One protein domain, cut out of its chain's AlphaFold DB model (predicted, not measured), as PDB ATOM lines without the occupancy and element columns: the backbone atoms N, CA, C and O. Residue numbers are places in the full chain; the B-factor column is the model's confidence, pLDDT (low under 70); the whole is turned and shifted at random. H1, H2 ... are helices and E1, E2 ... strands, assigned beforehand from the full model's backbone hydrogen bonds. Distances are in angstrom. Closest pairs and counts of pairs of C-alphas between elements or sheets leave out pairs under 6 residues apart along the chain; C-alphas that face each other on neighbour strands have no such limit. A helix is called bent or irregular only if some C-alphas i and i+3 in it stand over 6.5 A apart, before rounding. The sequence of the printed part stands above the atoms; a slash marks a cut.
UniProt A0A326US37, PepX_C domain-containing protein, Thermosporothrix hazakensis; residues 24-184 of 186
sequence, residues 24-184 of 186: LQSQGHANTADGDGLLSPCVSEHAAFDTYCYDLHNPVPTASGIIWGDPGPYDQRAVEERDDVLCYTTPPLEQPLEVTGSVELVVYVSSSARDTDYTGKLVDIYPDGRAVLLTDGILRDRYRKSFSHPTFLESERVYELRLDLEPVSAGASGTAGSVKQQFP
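AT A GLANCE: This is residues 24 to 184 of the 186 residues of the protein "PepX_C domain-containing protein" of Thermosporothrix hazakensis (UniProt A0A326US37). With little regular structure, 64 of 161 printed residues, this model has a sandwich as its core: the twisted sheet E2-E7-E4-E5 stands face to face with the bent pair E3-E6, and H1 is on the larger sheet. Along the chain come E1 H1 E2 E3 E4 E5 E6 E7, mostly strand, both sheets antiparallel. It is compact, radius of gyration of the C-alphas 15.5 A, spans 43 by 43 by 30 A.

HOW THE PARTS SIT: Start at E1, residues 38 to 40, which pairs with no named strand; its Leu 38 C-alpha is 4.7 A from that of Tyr 88 in E2, residues 86 to 89, their closest. H1, residues 77 to 80, too short for any O i to N i+4 pair, is on the sheet at height 7.5 A; its closest C-alphas to E5, residues 131 to 140, are Arg 77 and Ala 131, 5.9 A. Look next at E3, residues 97 to 109, antiparallel to E6, residues 159 to 172: N 99 and O 170 are 2.8 A apart. E4, residues 117 to 125, forms a hairpin with E5, N 120 to O 137 3.0 A. E7, residues 175 to 181, is antiparallel to E2, N 88 to O 178 2.9 A, and to E4, N 121 to O 179 2.8 A. Between the sheets, the closest C-alphas of E5 and E6 are Gly 137 and Leu 165, 4.0 A.

IN THESE COORDINATES: Find C-alpha 38 at (174.789, 127.237, 199.590), where E1 begins, and C-alpha 181 at (176.240, 125.413, 215.214), where E7 ends. E3 measures 28.3 A, E4 25.2 A, E5 25.4 A and E6 30.9 A.

THE WHOLE: The farthest C-alphas, Asp 128 and His 149, are 46.0 A apart. The printed part has no cut; the links E1 to H1 and E5 to E6 are long. Residues 65 to 72 and 172 to 184 have pLDDT under 70.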
ATOM      1  N   LEU A  24     170.150 131.004 202.948       94.19
ATOM      2  CA  LEU A  24     170.646 129.656 203.150       94.19
ATOM      3  C   LEU A  24     169.835 128.711 202.274       94.19
ATOM      4  O   LEU A  24     168.602 128.751 202.296       94.19
ATOM      5  N   GLN A  25     170.521 127.889 201.497       93.75
ATOM      6  CA  GLN A  25     169.921 126.956 200.556       93.75
ATOM      7  C   GLN A  25     170.620 125.605 200.671       93.75
ATOM      8  O   GLN A  25     171.817 125.557 200.922       93.75
ATOM      9  N   SER A  26     169.885 124.518 200.476       93.56
ATOM     10  CA  SER A  26     170.406 123.149 200.457       93.56
ATOM     11  C   SER A  26     169.354 122.226 199.837       93.56
ATOM     12  O   SER A  26     168.209 122.640 199.615       93.56
ATOM     13  N   GLN A  27     169.706 120.967 199.585       94.38
ATOM     14  CA  GLN A  27     168.750 119.896 199.282       94.38
ATOM     15  C   GLN A  27     168.486 119.018 200.518       94.38
ATOM     16  O   GLN A  27     168.031 117.884 200.382       94.38
ATOM     17  N   GLY A  28     168.728 119.553 201.723       93.62
ATOM     18  CA  GLY A  28     168.595 118.844 203.000       93.62
ATOM     19  C   GLY A  28     169.869 118.127 203.456       93.62
ATOM     20  O   GLY A  28     169.788 117.244 204.310       93.62
ATOM     21  N   HIS A  29     171.022 118.468 202.870       94.62
ATOM     22  CA  HIS A  29     172.312 117.838 203.132       94.62
ATOM     23  C   HIS A  29     173.409 118.863 203.456       94.62
ATOM     24  O   HIS A  29     174.568 118.647 203.117       94.62
ATOM     25  N   ALA A  30     173.079 119.961 204.146       95.81
ATOM     26  CA  ALA A  30     174.069 120.963 204.560       95.81
ATOM     27  C   ALA A  30     174.958 120.523 205.745       95.81
ATOM     28  O   ALA A  30     175.726 121.334 206.258       95.81
ATOM     29  N   ASN A  31     174.835 119.285 206.233       96.06
ATOM     30  CA  ASN A  31     175.676 118.752 207.303       96.06
ATOM     31  C   ASN A  31     177.129 118.645 206.830       96.06
ATOM     32  O   ASN A  31     177.394 118.079 205.769       96.06
ATOM     33  N   THR A  32     178.057 119.101 207.671       96.00
ATOM     34  CA  THR A  32     179.506 119.148 207.423       96.00
ATOM     35  C   THR A  32     179.948 120.094 206.294       96.00
ATOM     36  O   THR A  32     179.144 120.553 205.484       96.00
ATOM     37  N   ALA A  33     181.254 120.368 206.204       93.25
ATOM     38  CA  ALA A  33     181.867 121.119 205.101       93.25
ATOM     39  C   ALA A  33     181.690 120.458 203.720       93.25
ATOM     40  O   ALA A  33     181.721 121.158 202.710       93.25
ATOM     41  N   ASP A  34     181.492 119.137 203.674       95.38
ATOM     42  CA  ASP A  34     181.276 118.378 202.435       95.38
ATOM     43  C   ASP A  34     179.793 118.347 202.007       95.38
ATOM     44  O   ASP A  34     179.440 117.714 201.006       95.38
ATOM     45  N   GLY A  35     178.918 119.013 202.770       95.12
ATOM     46  CA  GLY A  35     177.496 119.143 202.485       95.12
ATOM     47  C   GLY A  35     177.178 120.022 201.270       95.12
ATOM     48  O   GLY A  35     178.045 120.604 200.621       95.12
ATOM     49  N   ASP A  36     175.889 120.144 200.959       95.12
ATOM     50  CA  ASP A  36     175.389 120.892 199.795       95.12
ATOM     51  C   ASP A  36     174.879 122.306 200.123       95.12
ATOM     52  O   ASP A  36     174.189 122.935 199.314       95.12
ATOM     53  N   GLY A  37     175.214 122.811 201.312       94.88
ATOM     54  CA  GLY A  37     174.759 124.108 201.781       94.88
ATOM     55  C   GLY A  37     175.359 125.263 200.978       94.88
ATOM     56  O   GLY A  37     176.571 125.479 200.927       94.88
ATOM     57  N   LEU A  38     174.480 126.068 200.396       93.75
ATOM     58  CA  LEU A  38     174.789 127.237 199.590       93.75
ATOM     59  C   LEU A  38     174.304 128.504 200.295       93.75
ATOM     60  O   LEU A  38     173.155 128.603 200.727       93.75
ATOM     61  N   LEU A  39     175.174 129.508 200.347       93.62
ATOM     62  CA  LEU A  39     174.832 130.861 200.768       93.62
ATOM     63  C   LEU A  39     174.704 131.751 199.518       93.62
ATOM     64  O   LEU A  39     175.634 131.847 198.721       93.62
ATOM     65  N   SER A  40     173.546 132.381 199.307       91.88
ATOM     66  CA  SER A  40     173.230 133.065 198.040       91.88
ATOM     67  C   SER A  40     172.455 134.368 198.245       91.88
ATOM     68  O   SER A  40     171.549 134.401 199.068       91.88
ATOM     69  N   PRO A  41     172.712 135.440 197.473       90.06
ATOM     70  CA  PRO A  41     171.911 136.667 197.541       90.06
ATOM     71  C   PRO A  41     170.499 136.503 196.946       90.06
ATOM     72  O   PRO A  41     169.656 137.389 197.086       90.06
ATOM     73  N   CYS A  42     170.232 135.385 196.267       91.75
ATOM     74  CA  CYS A  42     168.935 135.071 195.680       91.75
ATOM     75  C   CYS A  42     168.162 134.107 196.583       91.75
ATOM     76  O   CYS A  42     168.749 133.252 197.240       91.75
ATOM     77  N   VAL A  43     166.836 134.209 196.591       89.69
ATOM     78  CA  VAL A  43     165.973 133.234 197.274       89.69
ATOM     79  C   VAL A  43     165.893 131.959 196.428       89.69
ATOM     80  O   VAL A  43     165.836 132.039 195.201       89.69
ATOM     81  N   SER A  44     165.892 130.789 197.069       87.00
ATOM     82  CA  SER A  44     165.640 129.515 196.387       87.00
ATOM     83  C   SER A  44     164.145 129.334 196.127       87.00
ATOM     84  O   SER A  44     163.322 129.618 196.996       87.00
ATOM     85  N   GLU A  45     163.785 128.795 194.962       84.38
ATOM     86  CA  GLU A  45     162.410 128.347 194.689       84.38
ATOM     87  C   GLU A  45     162.049 127.064 195.459       84.38
ATOM     88  O   GLU A  45     160.873 126.752 195.641       84.38
ATOM     89  N   HIS A  46     163.062 126.333 195.933       79.88
ATOM     90  CA  HIS A  46     162.915 125.083 196.671       79.88
ATOM     91  C   HIS A  46     163.310 125.297 198.131       79.88
ATOM     92  O   HIS A  46     164.441 125.686 198.426       79.88
ATOM     93  N   ALA A  47     162.373 125.028 199.038       77.62
ATOM     94  CA  ALA A  47     162.620 125.021 200.472       77.62
ATOM     95  C   ALA A  47     162.893 123.584 200.935       77.62
ATOM     96  O   ALA A  47     162.030 122.715 200.795       77.62
ATOM     97  N   ALA A  48     164.077 123.355 201.494       89.56
ATOM     98  CA  ALA A  48     164.436 122.130 202.193       89.56
ATOM     99  C   ALA A  48     164.750 122.448 203.660       89.56
ATOM    100  O   ALA A  48     165.048 123.593 204.008       89.56
ATOM    101  N   PHE A  49     164.661 121.431 204.513       92.00
ATOM    102  CA  PHE A  49     165.119 121.506 205.894       92.00
ATOM    103  C   PHE A  49     166.371 120.653 206.038       92.00
ATOM    104  O   PHE A  49     166.355 119.475 205.686       92.00
ATOM    105  N   ASP A  50     167.416 121.233 206.614       95.69
ATOM    106  CA  ASP A  50     168.562 120.480 207.106       95.69
ATOM    107  C   ASP A  50     168.286 120.031 208.541       95.69
ATOM    108  O   ASP A  50     167.743 120.785 209.353       95.69
ATOM    109  N   THR A  51     168.643 118.789 208.850       95.06
ATOM    110  CA  THR A  51     168.389 118.175 210.157       95.06
ATOM    111  C   THR A  51     169.693 117.679 210.746       95.06
ATOM    112  O   THR A  51     170.544 117.142 210.045       95.06
ATOM    113  N   TYR A  52     169.840 117.813 212.055       94.31
ATOM    114  CA  TYR A  52     170.957 117.248 212.793       94.31
ATOM    115  C   TYR A  52     170.501 116.867 214.205       94.31
ATOM    116  O   TYR A  52     169.422 117.261 214.655       94.31
ATOM    117  N   CYS A  53     171.311 116.068 214.897       94.69
ATOM    118  CA  CYS A  53     171.060 115.680 216.278       94.69
ATOM    119  C   CYS A  53     172.050 116.390 217.192       94.69
ATOM    120  O   CYS A  53     173.256 116.201 217.072       94.69
ATOM    121  N   TYR A  54     171.527 117.191 218.112       89.56
ATOM    122  CA  TYR A  54     172.331 117.842 219.126       89.56
ATOM    123  C   TYR A  54     172.450 116.948 220.381       89.56
ATOM    124  O   TYR A  54     171.453 116.718 221.072       89.56
ATOM    125  N   ASP A  55     173.658 116.450 220.686       91.62
ATOM    126  CA  ASP A  55     173.937 115.628 221.876       91.62
ATOM    127  C   ASP A  55     174.647 116.431 222.979       91.62
ATOM    128  O   ASP A  55     175.801 116.837 222.853       91.62
ATOM    129  N   LEU A  56     173.971 116.565 224.124       88.44
ATOM    130  CA  LEU A  56     174.485 117.163 225.363       88.44
ATOM    131  C   LEU A  56     175.826 116.585 225.840       88.44
ATOM    132  O   LEU A  56     176.578 117.287 226.514       88.44
ATOM    133  N   HIS A  57     176.111 115.320 225.534       92.69
ATOM    134  CA  HIS A  57     177.317 114.616 225.975       92.69
ATOM    135  C   HIS A  57     178.474 114.762 224.981       92.69
ATOM    136  O   HIS A  57     179.611 114.430 225.313       92.69
ATOM    137  N   ASN A  58     178.193 115.283 223.787       92.44
ATOM    138  CA  ASN A  58     179.166 115.548 222.739       92.44
ATOM    139  C   ASN A  58     178.902 116.932 222.118       92.44
ATOM    140  O   ASN A  58     178.608 117.012 220.923       92.44
ATOM    141  N   PRO A  59     178.987 118.025 222.900       92.19
ATOM    142  CA  PRO A  59     178.789 119.362 222.359       92.19
ATOM    143  C   PRO A  59     179.873 119.680 221.326       92.19
ATOM    144  O   PRO A  59     181.025 119.254 221.466       92.19
ATOM    145  N   VAL A  60     179.529 120.473 220.312       90.75
ATOM    146  CA  VAL A  60     180.520 120.972 219.357       90.75
ATOM    147  C   VAL A  60     181.580 121.795 220.113       90.75
ATOM    148  O   VAL A  60     181.218 122.732 220.826       90.75
ATOM    149  N   PRO A  61     182.883 121.487 219.996       89.88
ATOM    150  CA  PRO A  61     183.922 122.222 220.710       89.88
ATOM    151  C   PRO A  61     183.911 123.715 220.375       89.88
ATOM    152  O   PRO A  61     183.665 124.109 219.233       89.88
ATOM    153  N   THR A  62     184.205 124.570 221.355       83.88
ATOM    154  CA  THR A  62     184.359 125.995 221.067       83.88
ATOM    155  C   THR A  62     185.676 126.248 220.343       83.88
ATOM    156  O   THR A  62     186.747 126.065 220.913       83.88
ATOM    157  N   ALA A  63     185.576 126.732 219.109       79.44
ATOM    158  CA  ALA A  63     186.672 127.303 218.334       79.44
ATOM    159  C   ALA A  63     186.381 128.795 218.075       79.44
ATOM    160  O   ALA A  63     186.172 129.199 216.936       79.44
ATOM    161  N   SER A  64     186.254 129.595 219.143       70.06
ATOM    162  CA  SER A  64     185.957 131.039 219.086       70.06
ATOM    163  C   SER A  64     186.859 131.837 220.031       70.06
ATOM    164  O   SER A  64     187.255 131.336 221.085       70.06
ATOM    165  N   GLY A  65     187.160 133.084 219.654       61.47
ATOM    166  CA  GLY A  65     188.087 133.992 220.341       61.47
ATOM    167  C   GLY A  65     187.554 134.711 221.570       61.47
ATOM    168  O   GLY A  65     188.286 135.489 222.175       61.47
ATOM    169  N   ILE A  66     186.312 134.453 221.979       59.75
ATOM    170  CA  ILE A  66     185.711 135.129 223.141       59.75
ATOM    171  C   ILE A  66     186.048 134.410 224.468       59.75
ATOM    172  O   ILE A  66     185.799 134.931 225.557       59.75
ATOM    173  N   ILE A  67     186.685 133.231 224.431       56.59
ATOM    174  CA  ILE A  67     187.041 132.490 225.649       56.59
ATOM    175  C   ILE A  67     188.440 132.890 226.153       56.59
ATOM    176  O   ILE A  67     189.457 132.567 225.555       56.59
ATOM    177  N   TRP A  68     188.461 133.573 227.304       49.72
ATOM    178  CA  TRP A  68     189.562 133.716 228.274       49.72
ATOM    179  C   TRP A  68     191.002 133.514 227.754       49.72
ATOM    180  O   TRP A  68     191.610 132.468 227.966       49.72
ATOM    181  N   GLY A  69     191.599 134.581 227.216       51.81
ATOM    182  CA  GLY A  69     193.060 134.730 227.136       51.81
ATOM    183  C   GLY A  69     193.726 134.346 225.815       51.81
ATOM    184  O   GLY A  69     194.923 134.591 225.691       51.81
ATOM    185  N   ASP A  70     192.977 133.833 224.837       56.38
ATOM    186  CA  ASP A  70     193.465 133.583 223.473       56.38
ATOM    187  C   ASP A  70     192.459 134.105 222.426       56.38
ATOM    188  O   ASP A  70     191.735 133.346 221.790       56.38
ATOM    189  N   PRO A  71     192.302 135.431 222.281       62.59
ATOM    190  CA  PRO A  71     191.453 135.976 221.232       62.59
ATOM    191  C   PRO A  71     192.161 135.836 219.881       62.59
ATOM    192  O   PRO A  71     193.226 136.420 219.672       62.59
ATOM    193  N   GLY A  72     191.568 135.098 218.943       66.81
ATOM    194  CA  GLY A  72     192.166 134.943 217.624       66.81
ATOM    195  C   GLY A  72     191.226 134.408 216.544       66.81
ATOM    196  O   GLY A  72     190.173 133.849 216.849       66.81
ATOM    197  N   PRO A  73     191.609 134.580 215.268       76.06
ATOM    198  CA  PRO A  73     190.986 133.877 214.156       76.06
ATOM    199  C   PRO A  73     191.245 132.373 214.302       76.06
ATOM    200  O   PRO A  73     192.371 131.908 214.112       76.06
ATOM    201  N   TYR A  74     190.209 131.612 214.648       86.00
ATOM    202  CA  TYR A  74     190.298 130.159 214.775       86.00
ATOM    203  C   TYR A  74     189.920 129.465 213.478       86.00
ATOM    204  O   TYR A  74     188.910 129.796 212.855       86.00
ATOM    205  N   ASP A  75     190.713 128.460 213.120       90.25
ATOM    206  CA  ASP A  75     190.414 127.565 212.011       90.25
ATOM    207  C   ASP A  75     189.225 126.658 212.364       90.25
ATOM    208  O   ASP A  75     189.270 125.927 213.357       90.25
ATOM    209  N   GLN A  76     188.162 126.730 211.569       91.44
ATOM    210  CA  GLN A  76     186.907 126.021 211.797       91.44
ATOM    211  C   GLN A  76     186.868 124.635 211.147       91.44
ATOM    212  O   GLN A  76     185.971 123.859 211.462       91.44
ATOM    213  N   ARG A  77     187.846 124.259 210.311       92.81
ATOM    214  CA  ARG A  77     187.797 122.994 209.552       92.81
ATOM    215  C   ARG A  77     187.503 121.770 210.423       92.81
ATOM    216  O   ARG A  77     186.676 120.946 210.070       92.81
ATOM    217  N   ALA A  78     188.125 121.688 211.600       92.25
ATOM    218  CA  ALA A  78     187.927 120.561 212.514       92.25
ATOM    219  C   ALA A  78     186.508 120.490 213.114       92.25
ATOM    220  O   ALA A  78     186.046 119.403 213.453       92.25
ATOM    221  N   VAL A  79     185.817 121.625 213.287       92.12
ATOM    222  CA  VAL A  79     184.424 121.626 213.771       92.12
ATOM    223  C   VAL A  79     183.436 121.400 212.631       92.12
ATOM    224  O   VAL A  79     182.416 120.751 212.845       92.12
ATOM    225  N   GLU A  80     183.760 121.861 211.424       93.88
ATOM    226  CA  GLU A  80     182.944 121.689 210.218       93.88
ATOM    227  C   GLU A  80     182.905 120.234 209.711       93.88
ATOM    228  O   GLU A  80     182.110 119.922 208.838       93.88
ATOM    229  N   GLU A  81     183.700 119.313 210.260       94.75
ATOM    230  CA  GLU A  81     183.616 117.871 209.960       94.75
ATOM    231  C   GLU A  81     182.452 117.160 210.678       94.75
ATOM    232  O   GLU A  81     182.214 115.971 210.462       94.75
ATOM    233  N   ARG A  82     181.737 117.846 211.578       96.00
ATOM    234  CA  ARG A  82     180.718 117.222 212.429       96.00
ATOM    235  C   ARG A  82     179.322 117.265 211.814       96.00
ATOM    236  O   ARG A  82     178.878 118.296 211.322       96.00
ATOM    237  N   ASP A  83     178.576 116.171 211.966       94.94
ATOM    238  CA  ASP A  83     177.193 116.058 211.474       94.94
ATOM    239  C   ASP A  83     176.212 117.042 212.140       94.94
ATOM    240  O   ASP A  83     175.156 117.337 211.583       94.94
ATOM    241  N   ASP A  84     176.533 117.552 213.333       94.94
ATOM    242  CA  ASP A  84     175.755 118.570 214.050       94.94
ATOM    243  C   ASP A  84     176.189 120.012 213.757       94.94
ATOM    244  O   ASP A  84     175.780 120.949 214.448       94.94
ATOM    245  N   VAL A  85     176.978 120.192 212.697       95.94
ATOM    246  CA  VAL A  85     177.391 121.484 212.159       95.94
ATOM    247  C   VAL A  85     176.886 121.599 210.724       95.94
ATOM    248  O   VAL A  85     177.193 120.767 209.873       95.94
ATOM    249  N   LEU A  86     176.070 122.625 210.467       97.25
ATOM    250  CA  LEU A  86     175.527 122.896 209.136       97.25
ATOM    251  C   LEU A  86     176.341 124.007 208.472       97.25
ATOM    252  O   LEU A  86     176.418 125.121 209.005       97.25
ATOM    253  N   CYS A  87     176.907 123.724 207.306       96.44
ATOM    254  CA  CYS A  87     177.776 124.636 206.575       96.44
ATOM    255  C   CYS A  87     177.054 125.166 205.335       96.44
ATOM    256  O   CYS A  87     176.560 124.387 204.527       96.44
ATOM    257  N   TYR A  88     177.006 126.491 205.170       96.38
ATOM    258  CA  TYR A  88     176.447 127.142 203.982       96.38
ATOM    259  C   TYR A  88     177.453 128.129 203.421       96.38
ATOM    260  O   TYR A  88     177.803 129.111 204.081       96.38
ATOM    261  N   THR A  89     177.872 127.900 202.185       94.50
ATOM    262  CA  THR A  89     179.040 128.570 201.616       94.50
ATOM    263  C   THR A  89     178.680 129.214 200.284       94.50
ATOM    264  O   THR A  89     177.902 128.655 199.512       94.50
ATOM    265  N   THR A  90     179.178 130.419 199.998       93.94
ATOM    266  CA  THR A  90     179.012 131.014 198.661       93.94
ATOM    267  C   THR A  90     179.832 130.230 197.626       93.94
ATOM    268  O   THR A  90     180.738 129.480 197.976       93.94
ATOM    269  N   PRO A  91     179.620 130.422 196.317       91.19
ATOM    270  CA  PRO A  91     180.677 130.153 195.349       91.19
ATOM    271  C   PRO A  91     181.896 131.058 195.627       91.19
ATOM    272  O   PRO A  91     181.737 132.093 196.292       91.19
ATOM    273  N   PRO A  92     183.092 130.724 195.104       89.69
ATOM    274  CA  PRO A  92     184.243 131.621 195.154       89.69
ATOM    275  C   PRO A  92     183.874 133.021 194.663       89.69
ATOM    276  O   PRO A  92     183.241 133.169 193.615       89.69
ATOM    277  N   LEU A  93     184.242 134.048 195.429       85.75
ATOM    278  CA  LEU A  93     183.884 135.421 195.108       85.75
ATOM    279  C   LEU A  93     184.681 135.898 193.889       85.75
ATOM    280  O   LEU A  93     185.908 135.824 193.850       85.75
ATOM    281  N   GLU A  94     183.983 136.443 192.894       85.69
ATOM    282  CA  GLU A  94     184.625 137.034 191.710       85.69
ATOM    283  C   GLU A  94     185.268 138.398 192.012       85.69
ATOM    284  O   GLU A  94     186.131 138.869 191.270       85.69
ATOM    285  N   GLN A  95     184.823 139.053 193.086       84.38
ATOM    286  CA  GLN A  95     185.286 140.364 193.531       84.38
ATOM    287  C   GLN A  95     185.381 140.386 195.061       84.38
ATOM    288  O   GLN A  95     184.566 139.732 195.716       84.38
ATOM    289  N   PRO A  96     186.318 141.156 195.643       84.06
ATOM    290  CA  PRO A  96     186.400 141.312 197.088       84.06
ATOM    291  C   PRO A  96     185.076 141.805 197.679       84.06
ATOM    292  O   PRO A  96     184.473 142.749 197.161       84.06
ATOM    293  N   LEU A  97     184.650 141.189 198.781       86.75
ATOM    294  CA  LEU A  97     183.455 141.587 199.522       86.75
ATOM    295  C   LEU A  97     183.870 142.136 200.885       86.75
ATOM    296  O   LEU A  97     184.437 141.416 201.702       86.75
ATOM    297  N   GLU A  98     183.574 143.407 201.144       89.88
ATOM    298  CA  GLU A  98     183.745 143.994 202.473       89.88
ATOM    299  C   GLU A  98     182.489 143.770 203.323       89.88
ATOM    300  O   GLU A  98     181.373 144.070 202.895       89.88
ATOM    301  N   VAL A  99     182.691 143.274 204.542       90.44
ATOM    302  CA  VAL A  99     181.674 143.138 205.583       90.44
ATOM    303  C   VAL A  99     182.144 143.932 206.800       90.44
ATOM    304  O   VAL A  99     182.971 143.467 207.584       90.44
ATOM    305  N   THR A 100     181.615 145.149 206.936       91.69
ATOM    306  CA  THR A 100     181.876 146.044 208.069       91.69
ATOM    307  C   THR A 100     180.549 146.493 208.673       91.69
ATOM    308  O   THR A 100     179.794 147.222 208.033       91.69
ATOM    309  N   GLY A 101     180.247 146.059 209.897       92.12
ATOM    310  CA  GLY A 101     178.992 146.375 210.580       92.12
ATOM    311  C   GLY A 101     178.479 145.240 211.462       92.12
ATOM    312  O   GLY A 101     179.159 144.237 211.671       92.12
ATOM    313  N   SER A 102     177.264 145.411 211.981       91.56
ATOM    314  CA  SER A 102     176.536 144.365 212.705       91.56
ATOM    315  C   SER A 102     176.115 143.236 211.768       91.56
ATOM    316  O   SER A 102     175.596 143.496 210.679       91.56
ATOM    317  N   VAL A 103     176.288 141.993 212.218       92.12
ATOM    318  CA  VAL A 103     175.881 140.793 211.485       92.12
ATOM    319  C   VAL A 103     174.714 140.134 212.216       92.12
ATOM    320  O   VAL A 103     174.786 139.867 213.411       92.12
ATOM    321  N   GLU A 104     173.632 139.862 211.488       94.31
ATOM    322  CA  GLU A 104     172.454 139.166 212.008       94.31
ATOM    323  C   GLU A 104     172.200 137.899 211.193       94.31
ATOM    324  O   GLU A 104     172.178 137.927 209.961       94.31
ATOM    325  N   LEU A 105     171.960 136.790 211.889       95.81
ATOM    326  CA  LEU A 105     171.512 135.541 211.294       95.81
ATOM    327  C   LEU A 105     170.025 135.334 211.599       95.81
ATOM    328  O   LEU A 105     169.627 135.198 212.756       95.81
ATOM    329  N   VAL A 106     169.208 135.260 210.549       95.69
ATOM    330  CA  VAL A 106     167.775 134.947 210.650       95.69
ATOM    331  C   VAL A 106     167.538 133.510 210.205       95.69
ATOM    332  O   VAL A 106     167.920 133.122 209.101       95.69
ATOM    333  N   VAL A 107     166.911 132.703 211.059       95.12
ATOM    334  CA  VAL A 107     166.668 131.277 210.797       95.12
ATOM    335  C   VAL A 107     165.240 130.881 211.120       95.12
ATOM    336  O   VAL A 107     164.661 131.345 212.096       95.12
ATOM    337  N   TYR A 108     164.696 129.976 210.313       95.19
ATOM    338  CA  TYR A 108     163.426 129.310 210.574       95.19
ATOM    339  C   TYR A 108     163.722 127.902 211.062       95.19
ATOM    340  O   TYR A 108     164.387 127.137 210.365       95.19
ATOM    341  N   VAL A 109     163.285 127.582 212.274       95.44
ATOM    342  CA  VAL A 109     163.723 126.375 212.979       95.44
ATOM    343  C   VAL A 109     162.563 125.691 213.674       95.44
ATOM    344  O   VAL A 109     161.649 126.349 214.163       95.44
ATOM    345  N   SER A 110     162.627 124.370 213.753       95.62
ATOM    346  CA  SER A 110     161.824 123.558 214.661       95.62
ATOM    347  C   SER A 110     162.756 122.768 215.577       95.62
ATOM    348  O   SER A 110     163.946 122.608 215.295       95.62
ATOM    349  N   SER A 111     162.224 122.306 216.704       95.56
ATOM    350  CA  SER A 111     162.937 121.418 217.618       95.56
ATOM    351  C   SER A 111     161.972 120.397 218.202       95.56
ATOM    352  O   SER A 111     160.786 120.687 218.395       95.56
ATOM    353  N   SER A 112     162.495 119.213 218.507       95.19
ATOM    354  CA  SER A 112     161.807 118.210 219.323       95.19
ATOM    355  C   SER A 112     161.866 118.555 220.819       95.19
ATOM    356  O   SER A 112     161.064 118.063 221.615       95.19
ATOM    357  N   ALA A 113     162.798 119.427 221.217       93.75
ATOM    358  CA  ALA A 113     162.933 119.928 222.575       93.75
ATOM    359  C   ALA A 113     162.079 121.186 222.801       93.75
ATOM    360  O   ALA A 113     161.755 121.944 221.888       93.75
ATOM    361  N   ARG A 114     161.737 121.439 224.068       95.38
ATOM    362  CA  ARG A 114     161.004 122.651 224.479       95.38
ATOM    363  C   ARG A 114     161.900 123.883 224.598       95.38
ATOM    364  O   ARG A 114     161.381 124.990 224.716       95.38
ATOM    365  N   ASP A 115     163.208 123.680 224.623       95.31
ATOM    366  CA  ASP A 115     164.234 124.712 224.610       95.31
ATOM    367  C   ASP A 115     165.542 124.114 224.087       95.31
ATOM    368  O   ASP A 115     165.813 122.934 224.308       95.31
ATOM    369  N   THR A 116     166.325 124.930 223.395       94.50
ATOM    370  CA  THR A 116     167.671 124.617 222.904       94.50
ATOM    371  C   THR A 116     168.358 125.935 222.537       94.50
ATOM    372  O   THR A 116     167.697 126.978 222.492       94.50
ATOM    373  N   ASP A 117     169.661 125.922 222.271       93.62
ATOM    374  CA  ASP A 117     170.385 127.111 221.821       93.62
ATOM    375  C   ASP A 117     170.722 127.008 220.338       93.62
ATOM    376  O   ASP A 117     171.044 125.953 219.813       93.62
ATOM    377  N   TYR A 118     170.690 128.150 219.673       94.12
ATOM    378  CA  TYR A 118     171.030 128.312 218.275       94.12
ATOM    379  C   TYR A 118     172.292 129.167 218.200       94.12
ATOM    380  O   TYR A 118     172.355 130.195 218.867       94.12
ATOM    381  N   THR A 119     173.289 128.794 217.402       93.81
ATOM    382  CA  THR A 119     174.460 129.645 217.125       93.81
ATOM    383  C   THR A 119     174.656 129.868 215.637       93.81
ATOM    384  O   THR A 119     174.246 129.067 214.790       93.81
ATOM    385  N   GLY A 120     175.289 130.988 215.325       93.12
ATOM    386  CA  GLY A 120     175.764 131.303 213.993       93.12
ATOM    387  C   GLY A 120     177.212 131.739 214.060       93.12
ATOM    388  O   GLY A 120     177.639 132.341 215.042       93.12
ATOM    389  N   LYS A 121     177.951 131.435 213.003       92.56
ATOM    390  CA  LYS A 121     179.321 131.869 212.781       92.56
ATOM    391  C   LYS A 121     179.427 132.389 211.359       92.56
ATOM    392  O   LYS A 121     178.923 131.759 210.428       92.56
ATOM    393  N   LEU A 122     180.100 133.516 211.196       92.06
ATOM    394  CA  LEU A 122     180.565 133.990 209.901       92.06
ATOM    395  C   LEU A 122     182.035 133.598 209.752       92.06
ATOM    396  O   LEU A 122     182.834 133.845 210.656       92.06
ATOM    397  N   VAL A 123     182.380 132.979 208.628       91.94
ATOM    398  CA  VAL A 123     183.692 132.369 208.380       91.94
ATOM    399  C   VAL A 123     184.210 132.825 207.013       91.94
ATOM    400  O   VAL A 123     183.467 132.826 206.034       91.94
ATOM    401  N   ASP A 124     185.480 133.218 206.933       91.12
ATOM    402  CA  ASP A 124     186.174 133.488 205.667       91.12
ATOM    403  C   ASP A 124     186.939 132.239 205.230       91.12
ATOM    404  O   ASP A 124     187.821 131.757 205.946       91.12
ATOM    405  N   ILE A 125     186.598 131.703 204.059       90.81
ATOM    406  CA  ILE A 125     187.273 130.540 203.489       90.81
ATOM    407  C   ILE A 125     188.308 131.041 202.485       90.81
ATOM    408  O   ILE A 125     187.989 131.572 201.415       90.81
ATOM    409  N   TYR A 126     189.573 130.840 202.836       87.75
ATOM    410  CA  TYR A 126     190.716 131.252 202.040       87.75
ATOM    411  C   TYR A 126     190.914 130.321 200.833       87.75
ATOM    412  O   TYR A 126     190.566 129.142 200.890       87.75
ATOM    413  N   PRO A 127     191.573 130.792 199.756       86.88
ATOM    414  CA  PRO A 127     191.894 129.955 198.595       86.88
ATOM    415  C   PRO A 127     192.751 128.715 198.903       86.88
ATOM    416  O   PRO A 127     192.769 127.773 198.116       86.88
ATOM    417  N   ASP A 128     193.476 128.708 200.025       87.88
ATOM    418  CA  ASP A 128     194.256 127.559 200.506       87.88
ATOM    419  C   ASP A 128     193.440 126.583 201.376       87.88
ATOM    420  O   ASP A 128     193.987 125.611 201.901       87.88
ATOM    421  N   GLY A 129     192.138 126.834 201.517       87.50
ATOM    422  CA  GLY A 129     191.188 126.011 202.252       87.50
ATOM    423  C   GLY A 129     191.094 126.318 203.744       87.50
ATOM    424  O   GLY A 129     190.302 125.672 204.418       87.50
ATOM    425  N   ARG A 130     191.865 127.266 204.300       89.81
ATOM    426  CA  ARG A 130     191.672 127.675 205.703       89.81
ATOM    427  C   ARG A 130     190.287 128.301 205.886       89.81
ATOM    428  O   ARG A 130     189.933 129.199 205.131       89.81
ATOM    429  N   ALA A 131     189.557 127.868 206.913       91.19
ATOM    430  CA  ALA A 131     188.242 128.393 207.278       91.19
ATOM    431  C   ALA A 131     188.379 129.245 208.545       91.19
ATOM    432  O   ALA A 131     188.479 128.722 209.649       91.19
ATOM    433  N   VAL A 132     188.476 130.562 208.398       89.94
ATOM    434  CA  VAL A 132     188.820 131.477 209.490       89.94
ATOM    435  C   VAL A 132     187.568 132.110 210.081       89.94
ATOM    436  O   VAL A 132     186.847 132.822 209.387       89.94
ATOM    437  N   LEU A 133     187.328 131.901 211.377       89.25
ATOM    438  CA  LEU A 133     186.239 132.570 212.087       89.25
ATOM    439  C   LEU A 133     186.394 134.096 212.030       89.25
ATOM    440  O   LEU A 133     187.436 134.632 212.409       89.25
ATOM    441  N   LEU A 134     185.325 134.779 211.618       87.75
ATOM    442  CA  LEU A 134     185.224 136.235 211.628       87.75
ATOM    443  C   LEU A 134     184.440 136.748 212.836       87.75
ATOM    444  O   LEU A 134     184.893 137.671 213.506       87.75
ATOM    445  N   THR A 135     183.265 136.170 213.090       88.25
ATOM    446  CA  THR A 135     182.405 136.540 214.222       88.25
ATOM    447  C   THR A 135     181.392 135.435 214.514       88.25
ATOM    448  O   THR A 135     181.082 134.637 213.624       88.25
ATOM    449  N   ASP A 136     180.879 135.358 215.739       89.88
ATOM    450  CA  ASP A 136     179.860 134.388 216.129       89.88
ATOM    451  C   ASP A 136     178.896 134.902 217.197       89.88
ATOM    452  O   ASP A 136     179.111 135.925 217.832       89.88
ATOM    453  N   GLY A 137     177.790 134.185 217.371       89.19
ATOM    454  CA  GLY A 137     176.757 134.543 218.331       89.19
ATOM    455  C   GLY A 137     175.878 133.363 218.699       89.19
ATOM    456  O   GLY A 137     175.823 132.354 217.992       89.19
ATOM    457  N   ILE A 138     175.176 133.493 219.821       92.75
ATOM    458  CA  ILE A 138     174.308 132.459 220.386       92.75
ATOM    459  C   ILE A 138     172.981 133.058 220.844       92.75
ATOM    460  O   ILE A 138     172.928 134.112 221.474       92.75
ATOM    461  N   LEU A 139     171.898 132.335 220.582       93.94
ATOM    462  CA  LEU A 139     170.578 132.599 221.123       93.94
ATOM    463  C   LEU A 139     170.041 131.336 221.786       93.94
ATOM    464  O   LEU A 139     169.750 130.349 221.118       93.94
ATOM    465  N   ARG A 140     169.820 131.402 223.095       96.06
ATOM    466  CA  ARG A 140     169.003 130.412 223.796       96.06
ATOM    467  C   ARG A 140     167.528 130.674 223.519       96.06
ATOM    468  O   ARG A 140     167.021 131.748 223.858       96.06
ATOM    469  N   ASP A 141     166.840 129.704 222.923       93.50
ATOM    470  CA  ASP A 141     165.525 129.905 222.311       93.50
ATOM    471  C   ASP A 141     164.472 130.444 223.281       93.50
ATOM    472  O   ASP A 141     163.676 131.313 222.906       93.50
ATOM    473  N   ARG A 142     164.477 130.013 224.552       96.31
ATOM    474  CA  ARG A 142     163.499 130.523 225.522       96.31
ATOM    475  C   ARG A 142     163.515 132.049 225.632       96.31
ATOM    476  O   ARG A 142     162.493 132.627 225.994       96.31
ATOM    477  N   TYR A 143     164.627 132.701 225.293       97.00
ATOM    478  CA  TYR A 143     164.792 134.153 225.314       97.00
ATOM    479  C   TYR A 143     164.546 134.841 223.963       97.00
ATOM    480  O   TYR A 143     164.657 136.062 223.895       97.00
ATOM    481  N   ARG A 144     164.111 134.116 222.918       95.25
ATOM    482  CA  ARG A 144     163.892 134.638 221.549       95.25
ATOM    483  C   ARG A 144     162.983 135.868 221.450       95.25
ATOM    484  O   ARG A 144     163.038 136.590 220.465       95.25
ATOM    485  N   LYS A 145     162.114 136.093 222.444       94.62
ATOM    486  CA  LYS A 145     161.216 137.265 222.517       94.62
ATOM    487  C   LYS A 145     161.588 138.261 223.613       94.62
ATOM    488  O   LYS A 145     161.182 139.417 223.544       94.62
ATOM    489  N   SER A 146     162.253 137.808 224.672       95.00
ATOM    490  CA  SER A 146     162.552 138.619 225.853       95.00
ATOM    491  C   SER A 146     163.588 137.929 226.730       95.00
ATOM    492  O   SER A 146     163.376 136.796 227.158       95.00
ATOM    493  N   PHE A 147     164.644 138.652 227.099       93.44
ATOM    494  CA  PHE A 147     165.644 138.176 228.060       93.44
ATOM    495  C   PHE A 147     165.124 138.078 229.504       93.44
ATOM    496  O   PHE A 147     165.739 137.416 230.332       93.44
ATOM    497  N   SER A 148     163.985 138.705 229.822       96.69
ATOM    498  CA  SER A 148     163.403 138.696 231.172       96.69
ATOM    499  C   SER A 148     162.157 137.816 231.306       96.69
ATOM    500  O   SER A 148     161.793 137.448 232.419       96.69
ATOM    501  N   HIS A 149     161.494 137.477 230.196       97.12
ATOM    502  CA  HIS A 149     160.258 136.689 230.184       97.12
ATOM    503  C   HIS A 149     160.401 135.488 229.239       97.12
ATOM    504  O   HIS A 149     159.989 135.574 228.079       97.12
ATOM    505  N   PRO A 150     160.995 134.374 229.704       96.94
ATOM    506  CA  PRO A 150     161.254 133.230 228.847       96.94
ATOM    507  C   PRO A 150     159.960 132.532 228.410       96.94
ATOM    508  O   PRO A 150     159.031 132.360 229.201       96.94
ATOM    509  N   THR A 151     159.919 132.070 227.161       97.25
ATOM    510  CA  THR A 151     158.804 131.291 226.600       97.25
ATOM    511  C   THR A 151     159.326 130.029 225.932       97.25
ATOM    512  O   THR A 151     160.256 130.117 225.152       97.25
ATOM    513  N   PHE A 152     158.729 128.865 226.166       96.62
ATOM    514  CA  PHE A 152     159.201 127.611 225.558       96.62
ATOM    515  C   PHE A 152     158.755 127.437 224.097       96.62
ATOM    516  O   PHE A 152     157.837 128.121 223.630       96.62
ATOM    517  N   LEU A 153     159.417 126.522 223.390       93.56
ATOM    518  CA  LEU A 153     158.996 125.983 222.100       93.56
ATOM    519  C   LEU A 153     157.840 124.993 222.266       93.56
ATOM    520  O   LEU A 153     157.722 124.287 223.275       93.56
ATOM    521  N   GLU A 154     157.001 124.934 221.239       95.38
ATOM    522  CA  GLU A 154     156.124 123.804 220.956       95.38
ATOM    523  C   GLU A 154     156.873 122.864 220.005       95.38
ATOM    524  O   GLU A 154     157.434 123.321 219.008       95.38
ATOM    525  N   SER A 155     156.888 121.567 220.321       90.94
ATOM    526  CA  SER A 155     157.582 120.553 219.514       90.94
ATOM    527  C   SER A 155     157.120 120.599 218.059       90.94
ATOM    528  O   SER A 155     155.921 120.730 217.803       90.94
ATOM    529  N   GLU A 156     158.058 120.459 217.121       87.19
ATOM    530  CA  GLU A 156     157.824 120.424 215.663       87.19
ATOM    531  C   GLU A 156     157.229 121.702 215.045       87.19
ATOM    532  O   GLU A 156     157.027 121.780 213.831       87.19
ATOM    533  N   ARG A 157     156.965 122.741 215.842       95.31
ATOM    534  CA  ARG A 157     156.513 124.030 215.324       95.31
ATOM    535  C   ARG A 157     157.706 124.842 214.832       95.31
ATOM    536  O   ARG A 157     158.725 124.926 215.507       95.31
ATOM    537  N   VAL A 158     157.543 125.481 213.674       95.75
ATOM    538  CA  VAL A 158     158.556 126.377 213.105       95.75
ATOM    539  C   VAL A 158     158.470 127.764 213.748       95.75
ATOM    540  O   VAL A 158     157.387 128.354 213.837       95.75
ATOM    541  N   TYR A 159     159.617 128.291 214.165       95.56
ATOM    542  CA  TYR A 159     159.803 129.633 214.708       95.56
ATOM    543  C   TYR A 159     160.872 130.381 213.911       95.56
ATOM    544  O   TYR A 159     161.868 129.793 213.501       95.56
ATOM    545  N   GLU A 160     160.669 131.683 213.714       95.75
ATOM    546  CA  GLU A 160     161.720 132.589 213.248       95.75
ATOM    547  C   GLU A 160     162.567 133.022 214.449       95.75
ATOM    548  O   GLU A 160     162.026 133.529 215.438       95.75
ATOM    549  N   LEU A 161     163.881 132.831 214.353       94.94
ATOM    550  CA  LEU A 161     164.868 133.305 215.313       94.94
ATOM    551  C   LEU A 161     165.811 134.300 214.650       94.94
ATOM    552  O   LEU A 161     166.180 134.141 213.487       94.94
ATOM    553  N   ARG A 162     166.222 135.302 215.426       95.12
ATOM    554  CA  ARG A 162     167.151 136.358 215.023       95.12
ATOM    555  C   ARG A 162     168.334 136.337 215.984       95.12
ATOM    556  O   ARG A 162     168.149 136.565 217.178       95.12
ATOM    557  N   LEU A 163     169.506 135.981 215.475       94.00
ATOM    558  CA  LEU A 163     170.746 135.865 216.236       94.00
ATOM    559  C   LEU A 163     171.642 137.056 215.899       94.00
ATOM    560  O   LEU A 163     171.965 137.264 214.731       94.00
ATOM    561  N   ASP A 164     172.059 137.799 216.918       93.12
ATOM    562  CA  ASP A 164     173.129 138.793 216.809       93.12
ATOM    563  C   ASP A 164     174.472 138.051 216.838       93.12
ATOM    564  O   ASP A 164     174.714 137.281 217.770       93.12
ATOM    565  N   LEU A 165     175.293 138.213 215.795       90.25
ATOM    566  CA  LEU A 165     176.604 137.561 215.680       90.25
ATOM    567  C   LEU A 165     177.756 138.492 216.048       90.25
ATOM    568  O   LEU A 165     178.883 138.217 215.659       90.25
ATOM    569  N   GLU A 166     177.473 139.590 216.745       88.19
ATOM    570  CA  GLU A 166     178.404 140.678 217.018       88.19
ATOM    571  C   GLU A 166     178.885 141.408 215.743       88.19
ATOM    572  O   GLU A 166     178.784 140.908 214.615       88.19
ATOM    573  N   PRO A 167     179.357 142.660 215.865       88.56
ATOM    574  CA  PRO A 167     179.884 143.370 214.714       88.56
ATOM    575  C   PRO A 167     181.271 142.910 214.279       88.56
ATOM    576  O   PRO A 167     182.137 142.615 215.097       88.56
ATOM    577  N   VAL A 168     181.523 142.994 212.976       88.12
ATOM    578  CA  VAL A 168     182.809 142.644 212.367       88.12
ATOM    579  C   VAL A 168     183.272 143.726 211.393       88.12
ATOM    580  O   VAL A 168     182.464 144.500 210.886       88.12
ATOM    581  N   SER A 169     184.580 143.786 211.127       87.31
ATOM    582  CA  SER A 169     185.155 144.510 209.987       87.31
ATOM    583  C   SER A 169     186.202 143.641 209.295       87.31
ATOM    584  O   SER A 169     187.348 143.510 209.752       87.31
ATOM    585  N   ALA A 170     185.777 143.004 208.206       80.31
ATOM    586  CA  ALA A 170     186.565 142.061 207.428       80.31
ATOM    587  C   ALA A 170     186.349 142.261 205.923       80.31
ATOM    588  O   ALA A 170     185.253 142.581 205.472       80.31
ATOM    589  N   GLY A 171     187.404 142.045 205.139       70.19
ATOM    590  CA  GLY A 171     187.300 141.869 203.694       70.19
ATOM    591  C   GLY A 171     187.493 140.399 203.350       70.19
ATOM    592  O   GLY A 171     188.554 139.860 203.650       70.19
ATOM    593  N   ALA A 172     186.500 139.781 202.717       60.38
ATOM    594  CA  ALA A 172     186.618 138.435 202.173       60.38
ATOM    595  C   ALA A 172     187.323 138.504 200.812       60.38
ATOM    596  O   ALA A 172     186.904 139.238 199.909       60.38
ATOM    597  N   SER A 173     188.417 137.754 200.681       51.72
ATOM    598  CA  SER A 173     189.206 137.650 199.441       51.72
ATOM    599  C   SER A 173     189.035 136.303 198.726       51.72
ATOM    600  O   SER A 173     189.558 136.132 197.625       51.72
ATOM    601  N   GLY A 174     188.299 135.370 199.344       55.88
ATOM    602  CA  GLY A 174     188.009 134.028 198.839       55.88
ATOM    603  C   GLY A 174     186.507 133.759 198.768       55.88
ATOM    604  O   GLY A 174     185.841 134.236 197.856       55.88
ATOM    605  N   THR A 175     185.975 132.993 199.714       52.78
ATOM    606  CA  THR A 175     184.568 132.569 199.757       52.78
ATOM    607  C   THR A 175     183.970 132.928 201.117       52.78
ATOM    608  O   THR A 175     184.605 132.690 202.141       52.78
ATOM    609  N   ALA A 176     182.751 133.477 201.160       52.25
ATOM    610  CA  ALA A 176     182.074 133.745 202.428       52.25
ATOM    611  C   ALA A 176     181.301 132.494 202.874       52.25
ATOM    612  O   ALA A 176     180.390 132.033 202.182       52.25
ATOM    613  N   GLY A 177     181.680 131.927 204.015       43.41
ATOM    614  CA  GLY A 177     180.994 130.815 204.662       43.41
ATOM    615  C   GLY A 177     180.150 131.299 205.835       43.41
ATOM    616  O   GLY A 177     180.516 132.226 206.557       43.41
ATOM    617  N   SER A 178     179.010 130.661 206.054       47.75
ATOM    618  CA  SER A 178     178.279 130.748 207.314       47.75
ATOM    619  C   SER A 178     178.153 129.348 207.895       47.75
ATOM    620  O   SER A 178     177.676 128.430 207.227       47.75
ATOM    621  N   VAL A 179     178.597 129.186 209.137       46.25
ATOM    622  CA  VAL A 179     178.488 127.927 209.869       46.25
ATOM    623  C   VAL A 179     177.418 128.110 210.928       46.25
ATOM    624  O   VAL A 179     177.496 129.007 211.769       46.25
ATOM    625  N   LYS A 180     176.385 127.276 210.887       47.81
ATOM    626  CA  LYS A 180     175.419 127.182 211.975       47.81
ATOM    627  C   LYS A 180     175.832 126.047 212.885       47.81
ATOM    628  O   LYS A 180     175.942 124.901 212.464       47.81
ATOM    629  N   GLN A 181     175.984 126.373 214.150       41.53
ATOM    630  CA  GLN A 181     176.240 125.413 215.214       41.53
ATOM    631  C   GLN A 181     175.151 125.610 216.266       41.53
ATOM    632  O   GLN A 181     174.553 126.676 216.325       41.53
ATOM    633  N   GLN A 182     174.818 124.629 217.086       36.66
ATOM    634  CA  GLN A 182     173.831 124.792 218.159       36.66
ATOM    635  C   GLN A 182     174.394 124.204 219.445       36.66
ATOM    636  O   GLN A 182     175.084 123.189 219.410       36.66
ATOM    637  N   PHE A 183     174.143 124.879 220.563       29.31
ATOM    638  CA  PHE A 183     174.458 124.402 221.912       29.31
ATOM    639  C   PHE A 183     173.141 124.264 222.701       29.31
ATOM    640  O   PHE A 183     172.088 124.596 222.174       29.31
ATOM    641  N   PRO A 184     173.123 123.775 223.945       30.03
ATOM    642  CA  PRO A 184     171.889 123.617 224.710       30.03
ATOM    643  C   PRO A 184     171.976 124.173 226.139       30.03
ATOM    644  O   PRO A 184     173.048 124.433 226.693       30.03
TER     645      PRO A 184